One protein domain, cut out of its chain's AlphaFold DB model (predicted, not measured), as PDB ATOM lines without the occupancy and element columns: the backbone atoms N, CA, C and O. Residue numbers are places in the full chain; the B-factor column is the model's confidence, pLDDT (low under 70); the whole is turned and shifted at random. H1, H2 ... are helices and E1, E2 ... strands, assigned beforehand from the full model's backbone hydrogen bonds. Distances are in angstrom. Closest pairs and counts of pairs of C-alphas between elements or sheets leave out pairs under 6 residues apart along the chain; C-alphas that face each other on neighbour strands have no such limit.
ATOM      1  N   ASP A  18     199.257 228.275 277.268       96.06
ATOM      2  CA  ASP A  18     198.115 227.380 277.145       96.06
ATOM      3  C   ASP A  18     198.156 226.549 275.858       96.06
ATOM      4  O   ASP A  18     198.278 227.077 274.757       96.06
ATOM      5  N   GLY A  19     198.015 225.233 276.000       96.00
ATOM      6  CA  GLY A  19     197.960 224.299 274.878       96.00
ATOM      7  C   GLY A  19     199.315 223.986 274.241       96.00
ATOM      8  O   GLY A  19     199.342 223.325 273.206       96.00
ATOM      9  N   LYS A  20     200.441 224.417 274.828       96.94
ATOM     10  CA  LYS A  20     201.778 224.044 274.338       96.94
ATOM     11  C   LYS A  20     202.030 222.547 274.507       96.94
ATOM     12  O   LYS A  20     201.802 221.999 275.586       96.94
ATOM     13  N   PHE A  21     202.544 221.921 273.448       97.88
ATOM     14  CA  PHE A  21     202.891 220.503 273.401       97.88
ATOM     15  C   PHE A  21     204.390 220.307 273.548       97.88
ATOM     16  O   PHE A  21     205.174 220.992 272.902       97.88
ATOM     17  N   GLY A  22     204.769 219.321 274.348       98.31
ATOM     18  CA  GLY A  22     206.136 218.847 274.453       98.31
ATOM     19  C   GLY A  22     206.200 217.337 274.348       98.31
ATOM     20  O   GLY A  22     205.279 216.624 274.753       98.31
ATOM     21  N   GLU A  23     207.311 216.845 273.825       98.00
ATOM     22  CA  GLU A  23     207.635 215.427 273.771       98.00
ATOM     23  C   GLU A  23     209.116 215.248 274.079       98.00
ATOM     24  O   GLU A  23     209.926 216.108 273.726       98.00
ATOM     25  N   ALA A  24     209.446 214.166 274.781       98.44
ATOM     26  CA  ALA A  24     210.802 213.648 274.816       98.44
ATOM     27  C   ALA A  24     210.828 212.160 275.188       98.44
ATOM     28  O   ALA A  24     209.998 211.654 275.961       98.44
ATOM     29  N   PHE A  25     211.877 211.501 274.703       97.88
ATOM     30  CA  PHE A  25     212.301 210.174 275.114       97.88
ATOM     31  C   PHE A  25     213.506 210.275 276.056       97.88
ATOM     32  O   PHE A  25     214.434 211.038 275.798       97.88
ATOM     33  N   GLY A  26     213.496 209.508 277.144       97.81
ATOM     34  CA  GLY A  26     214.613 209.388 278.081       97.81
ATOM     35  C   GLY A  26     215.128 207.954 278.142       97.81
ATOM     36  O   GLY A  26     214.334 207.008 278.184       97.81
ATOM     37  N   GLY A  27     216.451 207.802 278.192       96.38
ATOM     38  CA  GLY A  27     217.133 206.508 278.224       96.38
ATOM     39  C   GLY A  27     217.004 205.688 276.939       96.38
ATOM     40  O   GLY A  27     216.950 206.227 275.838       96.38
ATOM     41  N   GLU A  28     216.963 204.364 277.092       94.75
ATOM     42  CA  GLU A  28     216.890 203.378 276.007       94.75
ATOM     43  C   GLU A  28     216.074 202.150 276.443       94.75
ATOM     44  O   GLU A  28     215.924 201.877 277.642       94.75
ATOM     45  N   ALA A  29     215.530 201.400 275.483       91.06
ATOM     46  CA  ALA A  29     214.819 200.155 275.768       91.06
ATOM     47  C   ALA A  29     215.743 199.124 276.463       91.06
ATOM     48  O   ALA A  29     216.935 199.072 276.163       91.06
ATOM     49  N   PRO A  30     215.232 198.300 277.397       95.06
ATOM     50  CA  PRO A  30     213.839 198.224 277.827       95.06
ATOM     51  C   PRO A  30     213.529 199.138 279.023       95.06
ATOM     52  O   PRO A  30     212.512 198.974 279.672       95.06
ATOM     53  N   ASN A  31     214.395 200.084 279.394       97.12
ATOM     54  CA  ASN A  31     214.174 200.929 280.577       97.12
ATOM     55  C   ASN A  31     213.887 202.392 280.212       97.12
ATOM     56  O   ASN A  31     214.074 203.286 281.036       97.12
ATOM     57  N   GLY A  32     213.463 202.642 278.973       96.06
ATOM     58  CA  GLY A  32     213.177 203.973 278.453       96.06
ATOM     59  C   GLY A  32     211.810 204.500 278.888       96.06
ATOM     60  O   GLY A  32     210.908 203.740 279.251       96.06
ATOM     61  N   SER A  33     211.654 205.821 278.822       97.94
ATOM     62  CA  SER A  33     210.394 206.507 279.106       97.94
ATOM     63  C   SER A  33     210.090 207.525 278.015       97.94
ATOM     64  O   SER A  33     210.955 208.311 277.642       97.94
ATOM     65  N   HIS A  34     208.858 207.516 277.508       98.38
ATOM     66  CA  HIS A  34     208.396 208.425 276.463       98.38
ATOM     67  C   HIS A  34     207.227 209.263 276.979       98.38
ATOM     68  O   HIS A  34     206.103 208.771 277.164       98.38
ATOM     69  N   ILE A  35     207.502 210.548 277.176       98.81
ATOM     70  CA  ILE A  35     206.588 211.527 277.750       98.81
ATOM     71  C   ILE A  35     206.030 212.421 276.646       98.81
ATOM     72  O   ILE A  35     206.786 213.003 275.877       98.81
ATOM     73  N   ASN A  36     204.706 212.585 276.617       98.81
ATOM     74  CA  ASN A  36     204.079 213.750 275.996       98.81
ATOM     75  C   ASN A  36     203.473 214.620 277.090       98.81
ATOM     76  O   ASN A  36     202.843 214.096 278.009       98.81
ATOM     77  N   VAL A  37     203.631 215.933 276.976       98.81
ATOM     78  CA  VAL A  37     203.077 216.906 277.915       98.81
ATOM     79  C   VAL A  37     202.282 217.975 277.181       98.81
ATOM     80  O   VAL A  37     202.678 218.432 276.111       98.81
ATOM     81  N   ILE A  38     201.173 218.382 277.786       98.69
ATOM     82  CA  ILE A  38     200.429 219.587 277.437       98.69
ATOM     83  C   ILE A  38     200.472 220.517 278.644       98.69
ATOM     84  O   ILE A  38     200.092 220.121 279.751       98.69
ATOM     85  N   ILE A  39     200.919 221.753 278.431       98.31
ATOM     86  CA  ILE A  39     200.825 222.818 279.432       98.31
ATOM     87  C   ILE A  39     199.450 223.468 279.291       98.31
ATOM     88  O   ILE A  39     199.054 223.882 278.206       98.31
ATOM     89  N   ALA A  40     198.696 223.535 280.382       97.88
ATOM     90  CA  ALA A  40     197.323 224.013 280.378       97.88
ATOM     91  C   ALA A  40     197.128 225.128 281.404       97.88
ATOM     92  O   ALA A  40     197.321 224.921 282.603       97.88
ATOM     93  N   ARG A  41     196.692 226.303 280.952       96.88
ATOM     94  CA  ARG A  41     196.375 227.448 281.811       96.88
ATOM     95  C   ARG A  41     195.067 227.202 282.558       96.88
ATOM     96  O   ARG A  41     194.045 226.893 281.957       96.88
ATOM     97  N   ARG A  42     195.048 227.410 283.871       94.44
ATOM     98  CA  ARG A  42     193.855 227.284 284.716       94.44
ATOM     99  C   ARG A  42     192.666 228.038 284.112       94.44
ATOM    100  O   ARG A  42     192.737 229.229 283.812       94.44
ATOM    101  N   GLY A  43     191.550 227.327 283.968       93.81
ATOM    102  CA  GLY A  43     190.317 227.863 283.388       93.81
ATOM    103  C   GLY A  43     190.317 227.982 281.859       93.81
ATOM    104  O   GLY A  43     189.399 228.588 281.317       93.81
ATOM    105  N   SER A  44     191.321 227.449 281.157       96.38
ATOM    106  CA  SER A  44     191.286 227.276 279.702       96.38
ATOM    107  C   SER A  44     190.584 225.977 279.289       96.38
ATOM    108  O   SER A  44     190.299 225.110 280.121       96.38
ATOM    109  N   ASN A  45     190.367 225.809 277.982       96.44
ATOM    110  CA  ASN A  45     189.884 224.549 277.415       96.44
ATOM    111  C   ASN A  45     190.891 223.410 277.633       96.44
ATOM    112  O   ASN A  45     190.490 222.314 278.013       96.44
ATOM    113  N   SER A  46     192.194 223.675 277.481       96.94
ATOM    114  CA  SER A  46     193.254 222.697 277.761       96.94
ATOM    115  C   SER A  46     193.200 222.215 279.214       96.94
ATOM    116  O   SER A  46     193.370 221.030 279.493       96.94
ATOM    117  N   HIS A  47     192.900 223.116 280.155       97.06
ATOM    118  CA  HIS A  47     192.752 222.759 281.565       97.06
ATOM    119  C   HIS A  47     191.470 221.970 281.829       97.06
ATOM    120  O   HIS A  47     191.487 221.026 282.616       97.06
ATOM    121  N   ALA A  48     190.367 222.323 281.161       97.94
ATOM    122  CA  ALA A  48     189.131 221.550 281.233       97.94
ATOM    123  C   ALA A  48     189.349 220.105 280.758       97.94
ATOM    124  O   ALA A  48     188.917 219.177 281.440       97.94
ATOM    125  N   GLU A  49     190.083 219.901 279.659       97.06
ATOM    126  CA  GLU A  49     190.433 218.560 279.179       97.06
ATOM    127  C   GLU A  49     191.378 217.826 280.139       97.06
ATOM    128  O   GLU A  49     191.143 216.658 280.432       97.06
ATOM    129  N   ALA A  50     192.369 218.501 280.732       97.69
ATOM    130  CA  ALA A  50     193.232 217.891 281.748       97.69
ATOM    131  C   ALA A  50     192.430 217.385 282.966       97.69
ATOM    132  O   ALA A  50     192.580 216.236 283.392       97.69
ATOM    133  N   VAL A  51     191.523 218.213 283.497       97.75
ATOM    134  CA  VAL A  51     190.624 217.837 284.603       97.75
ATOM    135  C   VAL A  51     189.682 216.711 284.183       97.75
ATOM    136  O   VAL A  51     189.448 215.778 284.954       97.75
ATOM    137  N   ARG A  52     189.163 216.760 282.953       98.12
ATOM    138  CA  ARG A  52     188.313 215.709 282.402       98.12
ATOM    139  C   ARG A  52     189.063 214.388 282.291       98.12
ATOM    140  O   ARG A  52     188.476 213.371 282.646       98.12
ATOM    141  N   THR A  53     190.328 214.380 281.873       98.00
ATOM    142  CA  THR A  53     191.157 213.172 281.891       98.00
ATOM    143  C   THR A  53     191.218 212.602 283.301       98.00
ATOM    144  O   THR A  53     190.826 211.456 283.488       98.00
ATOM    145  N   LEU A  54     191.595 213.403 284.306       98.12
ATOM    146  CA  LEU A  54     191.662 212.948 285.703       98.12
ATOM    147  C   LEU A  54     190.331 212.354 286.204       98.12
ATOM    148  O   LEU A  54     190.333 211.388 286.961       98.12
ATOM    149  N   ALA A  55     189.199 212.911 285.769       98.25
ATOM    150  CA  ALA A  55     187.864 212.469 286.167       98.25
ATOM    151  C   ALA A  55     187.325 211.246 285.394       98.25
ATOM    152  O   ALA A  55     186.248 210.760 285.733       98.25
ATOM    153  N   ASN A  56     188.025 210.754 284.365       97.88
ATOM    154  CA  ASN A  56     187.559 209.658 283.505       97.88
ATOM    155  C   ASN A  56     188.546 208.475 283.477       97.88
ATOM    156  O   ASN A  56     189.154 208.206 282.437       97.88
ATOM    157  N   PRO A  57     188.714 207.740 284.593       97.31
ATOM    158  CA  PRO A  57     189.474 206.496 284.583       97.31
ATOM    159  C   PRO A  57     188.778 205.428 283.727       97.31
ATOM    160  O   PRO A  57     187.549 205.353 283.666       97.31
ATOM    161  N   SER A  58     189.567 204.549 283.113       96.94
ATOM    162  CA  SER A  58     189.071 203.347 282.432       96.94
ATOM    163  C   SER A  58     189.913 202.122 282.800       96.94
ATOM    164  O   SER A  58     190.941 202.236 283.470       96.94
ATOM    165  N   LYS A  59     189.453 200.919 282.432       96.50
ATOM    166  CA  LYS A  59     190.131 199.671 282.812       96.50
ATOM    167  C   LYS A  59     191.576 199.678 282.298       96.50
ATOM    168  O   LYS A  59     191.796 199.778 281.097       96.50
ATOM    169  N   GLY A  60     192.533 199.558 283.217       95.56
ATOM    170  CA  GLY A  60     193.963 199.565 282.906       95.56
ATOM    171  C   GLY A  60     194.543 200.942 282.572       95.56
ATOM    172  O   GLY A  60     195.743 201.017 282.343       95.56
ATOM    173  N   HIS A  61     193.744 202.018 282.574       97.56
ATOM    174  CA  HIS A  61     194.186 203.402 282.365       97.56
ATOM    175  C   HIS A  61     193.610 204.317 283.444       97.56
ATOM    176  O   HIS A  61     192.504 204.852 283.316       97.56
ATOM    177  N   VAL A  62     194.369 204.482 284.526       97.19
ATOM    178  CA  VAL A  62     193.947 205.269 285.688       97.19
ATOM    179  C   VAL A  62     194.822 206.518 285.787       97.19
ATOM    180  O   VAL A  62     195.997 206.403 286.147       97.19
ATOM    181  N   PRO A  63     194.278 207.706 285.463       97.81
ATOM    182  CA  PRO A  63     194.996 208.954 285.615       97.81
ATOM    183  C   PRO A  63     195.128 209.343 287.088       97.81
ATOM    184  O   PRO A  63     194.243 209.069 287.901       97.81
ATOM    185  N   PHE A  64     196.225 210.010 287.437       97.38
ATOM    186  CA  PHE A  64     196.519 210.395 288.818       97.38
ATOM    187  C   PHE A  64     197.248 211.737 288.900       97.38
ATOM    188  O   PHE A  64     197.839 212.206 287.926       97.38
ATOM    189  N   LEU A  65     197.215 212.350 290.085       97.81
ATOM    190  CA  LEU A  65     198.036 213.514 290.406       97.81
ATOM    191  C   LEU A  65     199.405 213.065 290.908       97.81
ATOM    192  O   LEU A  65     199.489 212.320 291.882       97.81
ATOM    193  N   VAL A  66     200.464 213.570 290.283       98.50
ATOM    194  CA  VAL A  66     201.843 213.279 290.687       98.50
ATOM    195  C   VAL A  66     202.105 213.798 292.098       98.50
ATOM    196  O   VAL A  66     201.868 214.971 292.412       98.50
ATOM    197  N   CYS A  67     202.644 212.929 292.948       97.25
ATOM    198  CA  CYS A  67     203.036 213.255 294.310       97.25
ATOM    199  C   CYS A  67     204.426 212.704 294.658       97.25
ATOM    200  O   CYS A  67     204.833 211.638 294.200       97.25
ATOM    201  N   LEU A  68     205.163 213.433 295.499       93.88
ATOM    202  CA  LEU A  68     206.413 212.977 296.111       93.88
ATOM    203  C   LEU A  68     206.108 212.284 297.446       93.88
ATOM    204  O   LEU A  68     206.489 212.762 298.517       93.88
ATOM    205  N   GLY A  69     205.370 211.176 297.363       89.56
ATOM    206  CA  GLY A  69     204.825 210.457 298.513       89.56
ATOM    207  C   GLY A  69     203.399 210.883 298.877       89.56
ATOM    208  O   GLY A  69     202.881 211.899 298.408       89.56
ATOM    209  N   LEU A  70     202.749 210.076 299.722       86.56
ATOM    210  CA  LEU A  70     201.342 210.254 300.087       86.56
ATOM    211  C   LEU A  70     201.089 211.640 300.698       86.56
ATOM    212  O   LEU A  70     201.754 212.047 301.647       86.56
ATOM    213  N   GLY A  71     200.108 212.359 300.146       89.56
ATOM    214  CA  GLY A  71     199.722 213.700 300.597       89.56
ATOM    215  C   GLY A  71     200.628 214.842 300.116       89.56
ATOM    216  O   GLY A  71     200.335 215.996 300.417       89.56
ATOM    217  N   ASN A  72     201.683 214.558 299.345       94.81
ATOM    218  CA  ASN A  72     202.655 215.551 298.884       94.81
ATOM    219  C   ASN A  72     202.579 215.769 297.362       94.81
ATOM    220  O   ASN A  72     203.491 215.409 296.617       94.81
ATOM    221  N   VAL A  73     201.451 216.301 296.880       97.31
ATOM    222  CA  VAL A  73     201.237 216.606 295.451       97.31
ATOM    223  C   VAL A  73     202.161 217.740 295.005       97.31
ATOM    224  O   VAL A  73     202.262 218.764 295.681       97.31
ATOM    225  N   ILE A  74     202.805 217.579 293.848       98.19
ATOM    226  CA  ILE A  74     203.710 218.600 293.307       98.19
ATOM    227  C   ILE A  74     202.960 219.802 292.713       98.19
ATOM    228  O   ILE A  74     201.758 219.749 292.432       98.19
ATOM    229  N   LYS A  75     203.693 220.898 292.487       97.94
ATOM    230  CA  LYS A  75     203.234 222.063 291.721       97.94
ATOM    231  C   LYS A  75     204.140 222.276 290.491       97.94
ATOM    232  O   LYS A  75     205.352 222.141 290.649       97.94
ATOM    233  N   PRO A  76     203.580 222.606 289.308       97.88
ATOM    234  CA  PRO A  76     202.147 222.729 289.025       97.88
ATOM    235  C   PRO A  76     201.430 221.375 289.117       97.88
ATOM    236  O   PRO A  76     202.065 220.318 289.113       97.88
ATOM    237  N   ALA A  77     200.100 221.405 289.243       98.06
ATOM    238  CA  ALA A  77     199.318 220.173 289.303       98.06
ATOM    239  C   ALA A  77     199.582 219.356 288.032       98.06
ATOM    240  O   ALA A  77     199.305 219.824 286.931       98.06
ATOM    241  N   THR A  78     200.146 218.162 288.195       98.75
ATOM    242  CA  THR A  78     200.589 217.318 287.084       98.75
ATOM    243  C   THR A  78     199.745 216.057 287.075       98.75
ATOM    244  O   THR A  78     199.792 215.273 288.021       98.75
ATOM    245  N   ILE A  79     198.938 215.905 286.032       98.75
ATOM    246  CA  ILE A  79     198.034 214.783 285.809       98.75
ATOM    247  C   ILE A  79     198.732 213.836 284.845       98.75
ATOM    248  O   ILE A  79     199.012 214.223 283.715       98.75
ATOM    249  N   VAL A  80     199.015 212.611 285.278       98.69
ATOM    250  CA  VAL A  80     199.648 211.588 284.438       98.69
ATOM    251  C   VAL A  80     198.624 210.529 284.058       98.69
ATOM    252  O   VAL A  80     197.860 210.088 284.911       98.69
ATOM    253  N   ILE A  81     198.642 210.094 282.798       98.50
ATOM    254  CA  ILE A  81     197.927 208.921 282.287       98.50
ATOM    255  C   ILE A  81     198.897 207.989 281.550       98.50
ATOM    256  O   ILE A  81     199.791 208.435 280.828       98.50
ATOM    257  N   ASN A  82     198.744 206.682 281.740       98.12
ATOM    258  CA  ASN A  82     199.532 205.654 281.063       98.12
ATOM    259  C   ASN A  82     199.083 205.449 279.608       98.12
ATOM    260  O   ASN A  82     197.886 205.386 279.324       98.12
ATOM    261  N   LYS A  83     200.049 205.281 278.693       97.19
ATOM    262  CA  LYS A  83     199.795 204.926 277.282       97.19
ATOM    263  C   LYS A  83     199.604 203.420 277.056       97.19
ATOM    264  O   LYS A  83     199.016 203.037 276.054       97.19
ATOM    265  N   ILE A  84     200.099 202.580 277.966       95.69
ATOM    266  CA  ILE A  84     199.975 201.115 277.913       95.69
ATOM    267  C   ILE A  84     199.002 200.651 278.978       95.69
ATOM    268  O   ILE A  84     199.114 201.103 280.113       95.69
ATOM    269  N   THR A  85     198.095 199.740 278.627       97.06
ATOM    270  CA  THR A  85     197.214 199.060 279.581       97.06
ATOM    271  C   THR A  85     198.039 198.411 280.688       97.06
ATOM    272  O   THR A  85     198.872 197.550 280.417       97.06
ATOM    273  N   ILE A  86     197.808 198.815 281.935       95.69
ATOM    274  CA  ILE A  86     198.464 198.201 283.094       95.69
ATOM    275  C   ILE A  86     197.661 196.967 283.501       95.69
ATOM    276  O   ILE A  86     196.482 197.084 283.844       95.69
ATOM    277  N   GLU A  87     198.297 195.796 283.440       92.50
ATOM    278  CA  GLU A  87     197.652 194.502 283.703       92.50
ATOM    279  C   GLU A  87     198.271 193.728 284.877       92.50
ATOM    280  O   GLU A  87     197.607 192.850 285.428       92.50
ATOM    281  N   ASP A  88     199.502 194.056 285.287       93.75
ATOM    282  CA  ASP A  88     200.234 193.337 286.330       93.75
ATOM    283  C   ASP A  88     200.874 194.258 287.386       93.75
ATOM    284  O   ASP A  88     201.205 195.420 287.131       93.75
ATOM    285  N   GLU A  89     201.068 193.705 288.587       92.62
ATOM    286  CA  GLU A  89     201.591 194.422 289.759       92.62
ATOM    287  C   GLU A  89     203.041 194.904 289.578       92.62
ATOM    288  O   GLU A  89     203.445 195.913 290.164       92.62
ATOM    289  N   LYS A  90     203.853 194.201 288.773       91.44
ATOM    290  CA  LYS A  90     205.239 194.611 288.519       91.44
ATOM    291  C   LYS A  90     205.227 195.906 287.712       91.44
ATOM    292  O   LYS A  90     205.855 196.879 288.128       91.44
ATOM    293  N   TYR A  91     204.494 195.950 286.603       95.25
ATOM    294  CA  TYR A  91     204.364 197.158 285.795       95.25
ATOM    295  C   TYR A  91     203.696 198.293 286.584       95.25
ATOM    296  O   TYR A  91     204.130 199.442 286.492       95.25
ATOM    297  N   GLU A  92     202.715 197.979 287.439       94.50
ATOM    298  CA  GLU A  92     202.092 198.939 288.359       94.50
ATOM    299  C   GLU A  92     203.136 199.632 289.252       94.50
ATOM    300  O   GLU A  92     203.187 200.864 289.314       94.50
ATOM    301  N   ARG A  93     204.034 198.866 289.887       94.81
ATOM    302  CA  ARG A  93     205.109 199.414 290.731       94.81
ATOM    303  C   ARG A  93     206.081 200.293 289.943       94.81
ATOM    304  O   ARG A  93     206.514 201.337 290.438       94.81
ATOM    305  N   PHE A  94     206.426 199.894 288.725       97.56
ATOM    306  CA  PHE A  94     207.322 200.668 287.872       97.56
ATOM    307  C   PHE A  94     206.668 201.985 287.442       97.56
ATOM    308  O   PHE A  94     207.300 203.040 287.510       97.56
ATOM    309  N   PHE A  95     205.390 201.951 287.071       97.75
ATOM    310  CA  PHE A  95     204.669 203.120 286.585       97.75
ATOM    311  C   PHE A  95     204.273 204.084 287.715       97.75
ATOM    312  O   PHE A  95     204.691 205.245 287.730       97.75
ATOM    313  N   TYR A  96     203.517 203.612 288.707       96.69
ATOM    314  CA  TYR A  96     203.038 204.452 289.809       96.69
ATOM    315  C   TYR A  96     204.105 204.705 290.880       96.69
ATOM    316  O   TYR A  96     203.944 205.609 291.694       96.69
ATOM    317  N   GLY A  97     205.208 203.958 290.894       96.69
ATOM    318  CA  GLY A  97     206.349 204.215 291.773       96.69
ATOM    319  C   GLY A  97     207.453 204.993 291.064       96.69
ATOM    320  O   GLY A  97     207.602 206.204 291.247       96.69
ATOM    321  N   ALA A  98     208.253 204.280 290.268       97.62
ATOM    322  CA  ALA A  98     209.480 204.811 289.683       97.62
ATOM    323  C   ALA A  98     209.226 205.933 288.663       97.62
ATOM    324  O   ALA A  98     209.814 207.010 288.793       97.62
ATOM    325  N   ALA A  99     208.336 205.715 287.691       98.38
ATOM    326  CA  ALA A  99     208.044 206.706 286.660       98.38
ATOM    327  C   ALA A  99     207.360 207.946 287.252       98.38
ATOM    328  O   ALA A  99     207.794 209.059 286.967       98.38
ATOM    329  N   GLN A 100     206.373 207.781 288.147       98.62
ATOM    330  CA  GLN A 100     205.768 208.901 288.888       98.62
ATOM    331  C   GLN A 100     206.827 209.753 289.602       98.62
ATOM    332  O   GLN A 100     206.820 210.979 289.474       98.62
ATOM    333  N   LEU A 101     207.736 209.121 290.354       98.50
ATOM    334  CA  LEU A 101     208.782 209.841 291.080       98.50
ATOM    335  C   LEU A 101     209.719 210.582 290.119       98.50
ATOM    336  O   LEU A 101     210.057 211.738 290.371       98.50
ATOM    337  N   GLY A 102     210.108 209.939 289.014       98.62
ATOM    338  CA  GLY A 102     210.924 210.546 287.965       98.62
ATOM    339  C   GLY A 102     210.245 211.760 287.333       98.62
ATOM    340  O   GLY A 102     210.809 212.850 287.339       98.62
ATOM    341  N   ILE A 103     208.998 211.604 286.884       98.88
ATOM    342  CA  ILE A 103     208.168 212.687 286.334       98.88
ATOM    343  C   ILE A 103     208.097 213.854 287.317       98.88
ATOM    344  O   ILE A 103     208.359 214.996 286.944       98.88
ATOM    345  N   GLY A 104     207.803 213.582 288.591       98.75
ATOM    346  CA  GLY A 104     207.709 214.639 289.587       98.75
ATOM    347  C   GLY A 104     209.024 215.391 289.790       98.75
ATOM    348  O   GLY A 104     209.022 216.616 289.904       98.75
ATOM    349  N   GLN A 105     210.152 214.680 289.765       98.81
ATOM    350  CA  GLN A 105     211.478 215.296 289.803       98.81
ATOM    351  C   GLN A 105     211.765 216.130 288.550       98.81
ATOM    352  O   GLN A 105     212.274 217.235 288.690       98.81
ATOM    353  N   GLY A 106     211.397 215.661 287.355       98.88
ATOM    354  CA  GLY A 106     211.621 216.394 286.103       98.88
ATOM    355  C   GLY A 106     210.805 217.687 286.017       98.88
ATOM    356  O   GLY A 106     211.315 218.717 285.581       98.88
ATOM    357  N   VAL A 107     209.565 217.675 286.524       98.88
ATOM    358  CA  VAL A 107     208.760 218.901 286.674       98.88
ATOM    359  C   VAL A 107     209.438 219.884 287.629       98.88
ATOM    360  O   VAL A 107     209.563 221.067 287.320       98.88
ATOM    361  N   LEU A 108     209.904 219.410 288.786       98.75
ATOM    362  CA  LEU A 108     210.563 220.268 289.772       98.75
ATOM    363  C   LEU A 108     211.940 220.759 289.312       98.75
ATOM    364  O   LEU A 108     212.344 221.851 289.707       98.75
ATOM    365  N   ASP A 109     212.635 220.012 288.456       98.81
ATOM    366  CA  ASP A 109     213.840 220.490 287.782       98.81
ATOM    367  C   ASP A 109     213.515 221.648 286.840       98.81
ATOM    368  O   ASP A 109     214.187 222.671 286.894       98.81
ATOM    369  N   ALA A 110     212.437 221.560 286.053       98.62
ATOM    370  CA  ALA A 110     212.010 222.667 285.195       98.62
ATOM    371  C   ALA A 110     211.657 223.928 286.007       98.62
ATOM    372  O   ALA A 110     211.991 225.042 285.605       98.62
ATOM    373  N   VAL A 111     211.050 223.764 287.188       98.19
ATOM    374  CA  VAL A 111     210.813 224.867 288.139       98.19
ATOM    375  C   VAL A 111     212.125 225.411 288.716       98.19
ATOM    376  O   VAL A 111     212.287 226.618 288.901       98.19
ATOM    377  N   LYS A 112     213.074 224.530 289.041       98.25
ATOM    378  CA  LYS A 112     214.375 224.906 289.603       98.25
ATOM    379  C   LYS A 112     215.223 225.694 288.601       98.25
ATOM    380  O   LYS A 112     215.835 226.677 289.007       98.25
ATOM    381  N   GLU A 113     215.221 225.281 287.337       97.75
ATOM    382  CA  GLU A 113     215.932 225.929 286.226       97.75
ATOM    383  C   GLU A 113     215.203 227.180 285.698       97.75
ATOM    384  O   GLU A 113     215.712 227.873 284.822       97.75
ATOM    385  N   GLY A 114     214.017 227.497 286.229       95.56
ATOM    386  CA  GLY A 114     213.260 228.695 285.857       95.56
ATOM    387  C   GLY A 114     212.522 228.596 284.520       95.56
ATOM    388  O   GLY A 114     212.030 229.611 284.037       95.56
ATOM    389  N   LEU A 115     212.400 227.397 283.937       95.94
ATOM    390  CA  LEU A 115     211.538 227.161 282.770       95.94
ATOM    391  C   LEU A 115     210.062 227.370 283.131       95.94
ATOM    392  O   LEU A 115     209.283 227.885 282.335       95.94
ATOM    393  N   LEU A 116     209.685 226.972 284.348       95.69
ATOM    394  CA  LEU A 116     208.372 227.235 284.926       95.69
ATOM    395  C   LEU A 116     208.525 228.203 286.097       95.69
ATOM    396  O   LEU A 116     209.184 227.888 287.090       95.69
ATOM    397  N   ASP A 117     207.893 229.367 285.985       93.44
ATOM    398  CA  ASP A 117     207.928 230.382 287.030       93.44
ATOM    399  C   ASP A 117     207.216 229.909 288.311       93.44
ATOM    400  O   ASP A 117     206.075 229.441 288.273       93.44
ATOM    401  N   LYS A 118     207.897 230.058 289.454       94.06
ATOM    402  CA  LYS A 118     207.440 229.588 290.772       94.06
ATOM    403  C   LYS A 118     206.173 230.292 291.235       94.06
ATOM    404  O   LYS A 118     205.327 229.650 291.862       94.06
ATOM    405  N   ASP A 119     206.043 231.573 290.913       92.69
ATOM    406  CA  ASP A 119     204.911 232.386 291.350       92.69
ATOM    407  C   ASP A 119     203.645 232.076 290.533       92.69
ATOM    408  O   ASP A 119     202.529 232.248 291.023       92.69
ATOM    409  N   SER A 120     203.815 231.493 289.342       90.94
ATOM    410  CA  SER A 120     202.740 231.165 288.397       90.94
ATOM    411  C   SER A 120     202.304 229.687 288.411       90.94
ATOM    412  O   SER A 120     201.368 229.301 287.706       90.94
ATOM    413  N   LEU A 121     202.923 228.815 289.224       95.31
ATOM    414  CA  LEU A 121     202.624 227.364 289.221       95.31
ATOM    415  C   LEU A 121     201.179 227.026 289.628       95.31
ATOM    416  O   LEU A 121     200.696 225.926 289.358       95.31
ATOM    417  N   GLY A 122     200.492 227.936 290.324       95.31
ATOM    418  CA  GLY A 122     199.080 227.788 290.685       95.31
ATOM    419  C   GLY A 122     198.125 227.946 289.498       95.31
ATOM    420  O   GLY A 122     197.015 227.394 289.533       95.31
ATOM    421  N   ASP A 123     198.577 228.644 288.458       95.88
ATOM    422  CA  ASP A 123     197.790 229.079 287.305       95.88
ATOM    423  C   ASP A 123     197.965 228.187 286.082       95.88
ATOM    424  O   ASP A 123     197.301 228.398 285.069       95.88
ATOM    425  N   ILE A 124     198.796 227.155 286.182       97.19
ATOM    426  CA  ILE A 124     198.945 226.129 285.156       97.19
ATOM    427  C   ILE A 124     198.781 224.726 285.751       97.19
ATOM    428  O   ILE A 124     198.942 224.483 286.949       97.19
ATOM    429  N   SER A 125     198.454 223.781 284.885       98.06
ATOM    430  CA  SER A 125     198.486 222.344 285.129       98.06
ATOM    431  C   SER A 125     199.168 221.654 283.959       98.06
ATOM    432  O   SER A 125     199.133 222.162 282.841       98.06
ATOM    433  N   LEU A 126     199.734 220.479 284.201       98.75
ATOM    434  CA  LEU A 126     200.328 219.644 283.166       98.75
ATOM    435  C   LEU A 126     199.447 218.417 282.953       98.75
ATOM    436  O   LEU A 126     199.112 217.733 283.920       98.75
ATOM    437  N   LEU A 127     199.095 218.131 281.704       98.81
ATOM    438  CA  LEU A 127     198.555 216.835 281.305       98.81
ATOM    439  C   LEU A 127     199.682 216.039 280.654       98.81
ATOM    440  O   LEU A 127     200.264 216.481 279.670       98.81
ATOM    441  N   VAL A 128     199.995 214.881 281.218       98.88
ATOM    442  CA  VAL A 128     201.149 214.066 280.853       98.88
ATOM    443  C   VAL A 128     200.677 212.684 280.428       98.88
ATOM    444  O   VAL A 128     200.083 211.953 281.216       98.88
ATOM    445  N   ALA A 129     200.978 212.292 279.196       98.75
ATOM    446  CA  ALA A 129     200.834 210.915 278.746       98.75
ATOM    447  C   ALA A 129     202.196 210.220 278.841       98.75
ATOM    448  O   ALA A 129     203.141 210.600 278.145       98.75
ATOM    449  N   CYS A 130     202.299 209.196 279.684       98.69
ATOM    450  CA  CYS A 130     203.545 208.481 279.940       98.69
ATOM    451  C   CYS A 130     203.502 207.067 279.369       98.69
ATOM    452  O   CYS A 130     202.576 206.294 279.622       98.69
ATOM    453  N   TRP A 131     204.542 206.714 278.624       98.06
ATOM    454  CA  TRP A 131     204.861 205.343 278.259       98.06
ATOM    455  C   TRP A 131     206.174 204.950 278.924       98.06
ATOM    456  O   TRP A 131     207.134 205.722 278.913       98.06
ATOM    457  N   ILE A 132     206.202 203.754 279.493       97.12
ATOM    458  CA  ILE A 132     207.432 203.039 279.822       97.12
ATOM    459  C   ILE A 132     207.362 201.684 279.131       97.12
ATOM    460  O   ILE A 132     206.266 201.152 278.921       97.12
ATOM    461  N   ASP A 133     208.513 201.138 278.770       91.69
ATOM    462  CA  ASP A 133     208.568 199.863 278.065       91.69
ATOM    463  C   ASP A 133     207.915 198.736 278.896       91.69
ATOM    464  O   ASP A 133     208.260 198.571 280.070       91.69
ATOM    465  N   PRO A 134     206.980 197.945 278.335       91.38
ATOM    466  CA  PRO A 134     206.419 196.764 279.000       91.38
ATOM    467  C   PRO A 134     207.469 195.746 279.463       91.38
ATOM    468  O   PRO A 134     207.224 194.994 280.404       91.38
ATOM    469  N   GLN A 135     208.640 195.721 278.825       93.62
ATOM    470  CA  GLN A 135     209.746 194.826 279.161       93.62
ATOM    471  C   GLN A 135     210.703 195.410 280.208       93.62
ATOM    472  O   GLN A 135     211.745 194.815 280.478       93.62
ATOM    473  N   CYS A 136     210.371 196.553 280.817       95.38
ATOM    474  CA  CYS A 136     211.223 197.176 281.823       95.38
ATOM    475  C   CYS A 136     211.550 196.250 283.003       95.38
ATOM    476  O   CYS A 136     210.755 195.419 283.468       95.38
ATOM    477  N   GLU A 137     212.776 196.391 283.492       96.94
ATOM    478  CA  GLU A 137     213.341 195.500 284.508       96.94
ATOM    479  C   GLU A 137     214.122 196.232 285.602       96.94
ATOM    480  O   GLU A 137     214.333 195.666 286.672       96.94
ATOM    481  N   ASP A 138     214.475 197.503 285.391       97.62
ATOM    482  CA  ASP A 138     215.214 198.320 286.350       97.62
ATOM    483  C   ASP A 138     214.419 199.574 286.761       97.62
ATOM    484  O   ASP A 138     214.343 200.572 286.038       97.62
ATOM    485  N   GLU A 139     213.858 199.542 287.974       96.94
ATOM    486  CA  GLU A 139     213.107 200.660 288.568       96.94
ATOM    487  C   GLU A 139     213.947 201.937 288.698       96.94
ATOM    488  O   GLU A 139     213.432 203.050 288.567       96.94
ATOM    489  N   THR A 140     215.250 201.807 288.958       98.06
ATOM    490  CA  THR A 140     216.120 202.974 289.134       98.06
ATOM    491  C   THR A 140     216.342 203.672 287.803       98.06
ATOM    492  O   THR A 140     216.244 204.902 287.751       98.06
ATOM    493  N   LYS A 141     216.581 202.905 286.732       98.38
ATOM    494  CA  LYS A 141     216.688 203.454 285.374       98.38
ATOM    495  C   LYS A 141     215.385 204.100 284.936       98.38
ATOM    496  O   LYS A 141     215.428 205.232 284.474       98.38
ATOM    497  N   ILE A 142     214.236 203.466 285.172       98.50
ATOM    498  CA  ILE A 142     212.931 204.058 284.837       98.50
ATOM    499  C   ILE A 142     212.740 205.408 285.524       98.50
ATOM    500  O   ILE A 142     212.403 206.385 284.865       98.50
ATOM    501  N   LYS A 143     213.041 205.514 286.821       98.56
ATOM    502  CA  LYS A 143     212.966 206.798 287.532       98.56
ATOM    503  C   LYS A 143     213.872 207.864 286.899       98.56
ATOM    504  O   LYS A 143     213.438 208.998 286.715       98.56
ATOM    505  N   VAL A 144     215.129 207.526 286.602       98.75
ATOM    506  CA  VAL A 144     216.095 208.466 285.999       98.75
ATOM    507  C   VAL A 144     215.637 208.899 284.605       98.75
ATOM    508  O   VAL A 144     215.594 210.092 284.316       98.75
ATOM    509  N   ASN A 145     215.212 207.946 283.786       98.69
ATOM    510  CA  ASN A 145     214.828 208.175 282.401       98.69
ATOM    511  C   ASN A 145     213.496 208.930 282.298       98.69
ATOM    512  O   ASN A 145     213.364 209.830 281.476       98.69
ATOM    513  N   SER A 146     212.527 208.654 283.178       98.81
ATOM    514  CA  SER A 146     211.293 209.445 283.273       98.81
ATOM    515  C   SER A 146     211.546 210.877 283.750       98.81
ATOM    516  O   SER A 146     210.848 211.788 283.313       98.81
ATOM    517  N   ARG A 147     212.544 211.103 284.618       98.81
ATOM    518  CA  ARG A 147     212.955 212.453 285.037       98.81
ATOM    519  C   ARG A 147     213.538 213.247 283.875       98.81
ATOM    520  O   ARG A 147     213.109 214.377 283.646       98.81
ATOM    521  N   GLU A 148     214.472 212.647 283.144       98.81
ATOM    522  CA  GLU A 148     215.077 213.242 281.951       98.81
ATOM    523  C   GLU A 148     214.021 213.539 280.878       98.81
ATOM    524  O   GLU A 148     213.908 214.678 280.426       98.81
ATOM    525  N   ALA A 149     213.198 212.543 280.530       98.81
ATOM    526  CA  ALA A 149     212.131 212.689 279.546       98.81
ATOM    527  C   ALA A 149     211.152 213.800 279.942       98.81
ATOM    528  O   ALA A 149     210.807 214.646 279.126       98.81
ATOM    529  N   MET A 150     210.724 213.854 281.206       98.88
ATOM    530  CA  MET A 150     209.787 214.883 281.651       98.88
ATOM    531  C   MET A 150     210.394 216.291 281.583       98.88
ATOM    532  O   MET A 150     209.742 217.206 281.084       98.88
ATOM    533  N   PHE A 151     211.634 216.472 282.051       98.88
ATOM    534  CA  PHE A 151     212.321 217.765 281.975       98.88
ATOM    535  C   PHE A 151     212.481 218.230 280.521       98.88
ATOM    536  O   PHE A 151     212.103 219.355 280.183       98.88
ATOM    537  N   ASN A 152     212.970 217.348 279.644       98.81
ATOM    538  CA  ASN A 152     213.172 217.657 278.230       98.81
ATOM    539  C   ASN A 152     211.846 217.905 277.500       98.81
ATOM    540  O   ASN A 152     211.774 218.820 276.688       98.81
ATOM    541  N   ALA A 153     210.776 217.178 277.831       98.88
ATOM    542  CA  ALA A 153     209.458 217.422 277.253       98.88
ATOM    543  C   ALA A 153     208.927 218.818 277.624       98.88
ATOM    544  O   ALA A 153     208.408 219.521 276.760       98.88
ATOM    545  N   ILE A 154     209.101 219.267 278.877       98.69
ATOM    546  CA  ILE A 154     208.742 220.642 279.277       98.69
ATOM    547  C   ILE A 154     209.597 221.659 278.524       98.69
ATOM    548  O   ILE A 154     209.061 222.627 277.990       98.69
ATOM    549  N   LYS A 155     210.913 221.435 278.445       98.12
ATOM    550  CA  LYS A 155     211.822 222.311 277.699       98.12
ATOM    551  C   LYS A 155     211.401 222.437 276.232       98.12
ATOM    552  O   LYS A 155     211.319 223.549 275.725       98.12
ATOM    553  N   ASN A 156     211.057 221.322 275.589       97.81
ATOM    554  CA  ASN A 156     210.597 221.294 274.203       97.81
ATOM    555  C   ASN A 156     209.256 222.023 274.025       97.81
ATOM    556  O   ASN A 156     209.092 222.763 273.061       97.81
ATOM    557  N   ALA A 157     208.325 221.909 274.980       97.69
ATOM    558  CA  ALA A 157     207.082 222.689 274.951       97.69
ATOM    559  C   ALA A 157     207.329 224.206 275.018       97.69
ATOM    560  O   ALA A 157     206.566 225.006 274.468       97.69
ATOM    561  N   LEU A 158     208.398 224.605 275.704       96.25
ATOM    562  CA  LEU A 158     208.737 225.990 276.011       96.25
ATOM    563  C   LEU A 158     209.839 226.568 275.118       96.25
ATOM    564  O   LEU A 158     210.364 227.628 275.458       96.25
ATOM    565  N   MET A 159     210.161 225.922 273.989       94.31
ATOM    566  CA  MET A 159     211.121 226.458 273.021       94.31
ATOM    567  C   MET A 159     210.817 227.923 272.706       94.31
ATOM    568  O   MET A 159     209.667 228.311 272.455       94.31
ATOM    569  N   ALA A 160     211.865 228.740 272.704       92.50
ATOM    570  CA  ALA A 160     211.773 230.104 272.230       92.50
ATOM    571  C   ALA A 160     211.424 230.107 270.729       92.50
ATOM    572  O   ALA A 160     211.819 229.196 270.001       92.50
ATOM    573  N   PRO A 161     210.775 231.163 270.204       91.75
ATOM    574  CA  PRO A 161     210.401 231.219 268.789       91.75
ATOM    575  C   PRO A 161     211.569 231.054 267.803       91.75
ATOM    576  O   PRO A 161     211.357 230.671 266.656       91.75
ATOM    577  N   SER A 162     212.800 231.390 268.202       94.19
ATOM    578  CA  SER A 162     213.998 231.133 267.397       94.19
ATOM    579  C   SER A 162     214.407 229.661 267.412       94.19
ATOM    580  O   SER A 162     214.729 229.126 266.357       94.19
ATOM    581  N   GLU A 163     214.352 229.014 268.578       95.19
ATOM    582  CA  GLU A 163     214.670 227.591 268.745       95.19
ATOM    583  C   GLU A 163     213.649 226.721 268.004       95.19
ATOM    584  O   GLU A 163     214.027 225.793 267.302       95.19
ATOM    585  N   GLU A 164     212.361 227.071 268.074       94.31
ATOM    586  CA  GLU A 164     211.296 226.372 267.348       94.31
ATOM    587  C   GLU A 164     211.494 226.458 265.824       94.31
ATOM    588  O   GLU A 164     211.334 225.467 265.114       94.31
ATOM    589  N   LYS A 165     211.908 227.622 265.303       96.56
ATOM    590  CA  LYS A 165     212.224 227.779 263.871       96.56
ATOM    591  C   LYS A 165     213.407 226.920 263.441       96.56
ATOM    592  O   LYS A 165     213.350 226.318 262.374       96.56
ATOM    593  N   GLU A 166     214.465 226.881 264.247       97.00
ATOM    594  CA  GLU A 166     215.631 226.035 263.986       97.00
ATOM    595  C   GLU A 166     215.259 224.551 264.043       97.00
ATOM    596  O   GLU A 166     215.624 223.791 263.148       97.00
ATOM    597  N   TYR A 167     214.455 224.156 265.032       95.12
ATOM    598  CA  TYR A 167     213.939 222.799 265.162       95.12
ATOM    599  C   TYR A 167     213.148 222.372 263.918       95.12
ATOM    600  O   TYR A 167     213.425 221.317 263.348       95.12
ATOM    601  N   ILE A 168     212.230 223.219 263.439       96.88
ATOM    602  CA  ILE A 168     211.462 222.974 262.208       96.88
ATOM    603  C   ILE A 168     212.389 222.877 260.995       96.88
ATOM    604  O   ILE A 168     212.228 221.977 260.173       96.88
ATOM    605  N   GLN A 169     213.366 223.778 260.871       97.81
ATOM    606  CA  GLN A 169     214.306 223.758 259.753       97.81
ATOM    607  C   GLN A 169     215.108 222.452 259.722       97.81
ATOM    608  O   GLN A 169     215.178 221.810 258.677       97.81
TER     609      GLN A 169
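AT A GLANCE: This is residues 18 to 169 of the 186 residues of the protein "Fae domain-containing protein" of Domibacillus aminovorans (UniProt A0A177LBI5). A twisted sheet of four strands forms the middle layer, with the two long helices H2 and H3 packed together over one face and the short helix H1 over the other: three layers, helices on both faces of a sheet. H4, at the end of the printed part, is set away from the sheet and the other helices. The 152 printed residues hold four named helices and four named strands, in the order E1 E2 H1 E3 H2 E4 H3 H4; the sheet is mixed, E1 E2 E4 E3, and the class is mixed, helices and strands. The whole is compact, with a radius of gyration of the C-alphas of 14.7 A and spans of 42 by 34 by 25 A.

HOW THE PARTS SIT: E1, residues 20 to 26, and E2, residues 33 to 41, form an antiparallel hairpin, with N 22 and O 37 2.9 A apart. E4, residues 124 to 132, is antiparallel to E2, with N 38 and O 127 2.8 A apart. E3, residues 77 to 82, is parallel to E4, with N 79 and O 126 2.8 A apart. Residues 64 to 65 pair antiparallel with residues 79 to 80 of E3. H1, residues 45 to 55, is on the sheet at a height of 8.6 A; its closest C-alpha pair with E2 is Ala 40 and His 47, 4.9 A. On the opposite face, H3, residues 139 to 157, lies over E1 and E2 at a height of 6.8 A; the closest C-alphas of E1 and H3 are Gly 22 and Ala 157, 4.0 A. H2, residues 89 to 112, is on the same face as H3 at a height of 8.2 A. H2 and H3 touch, the same way at a steep tilt of 43 degrees, with C-alphas Gly 102 and Arg 147 closest at 4.0 A. E3, H2 and E4 make a strand-helix-strand unit, two parallel neighbour strands with a helix between, its crossover left-handed. H4, residues 161 to 169, is not on the sheet and is apart from H3. In H1, H3 and H4 every O i to N i+4 pair is within hydrogen-bond range; in H2, 18 of 20 are.

IN THESE COORDINATES: E1 begins at C-alpha 20 (201.778, 224.044, 274.338) and is 19.8 A long. E2 is 25.3 A, H1 15.1 A, E3 16.7 A and E4 25.2 A. H2 is 33.1 A, from C-alpha 89 (201.591, 194.422, 289.759). H3 is 26.6 A, and H4, 12.4 A, ends at C-alpha 169 (214.306, 223.758, 259.753).

THE WHOLE: The farthest C-alphas, Glu 89 and Ser 162, are 44.7 A apart. The printed part has no cut. The links H1 to E3 and H2 to E4 are long. No printed residue is under 70 in pLDDT.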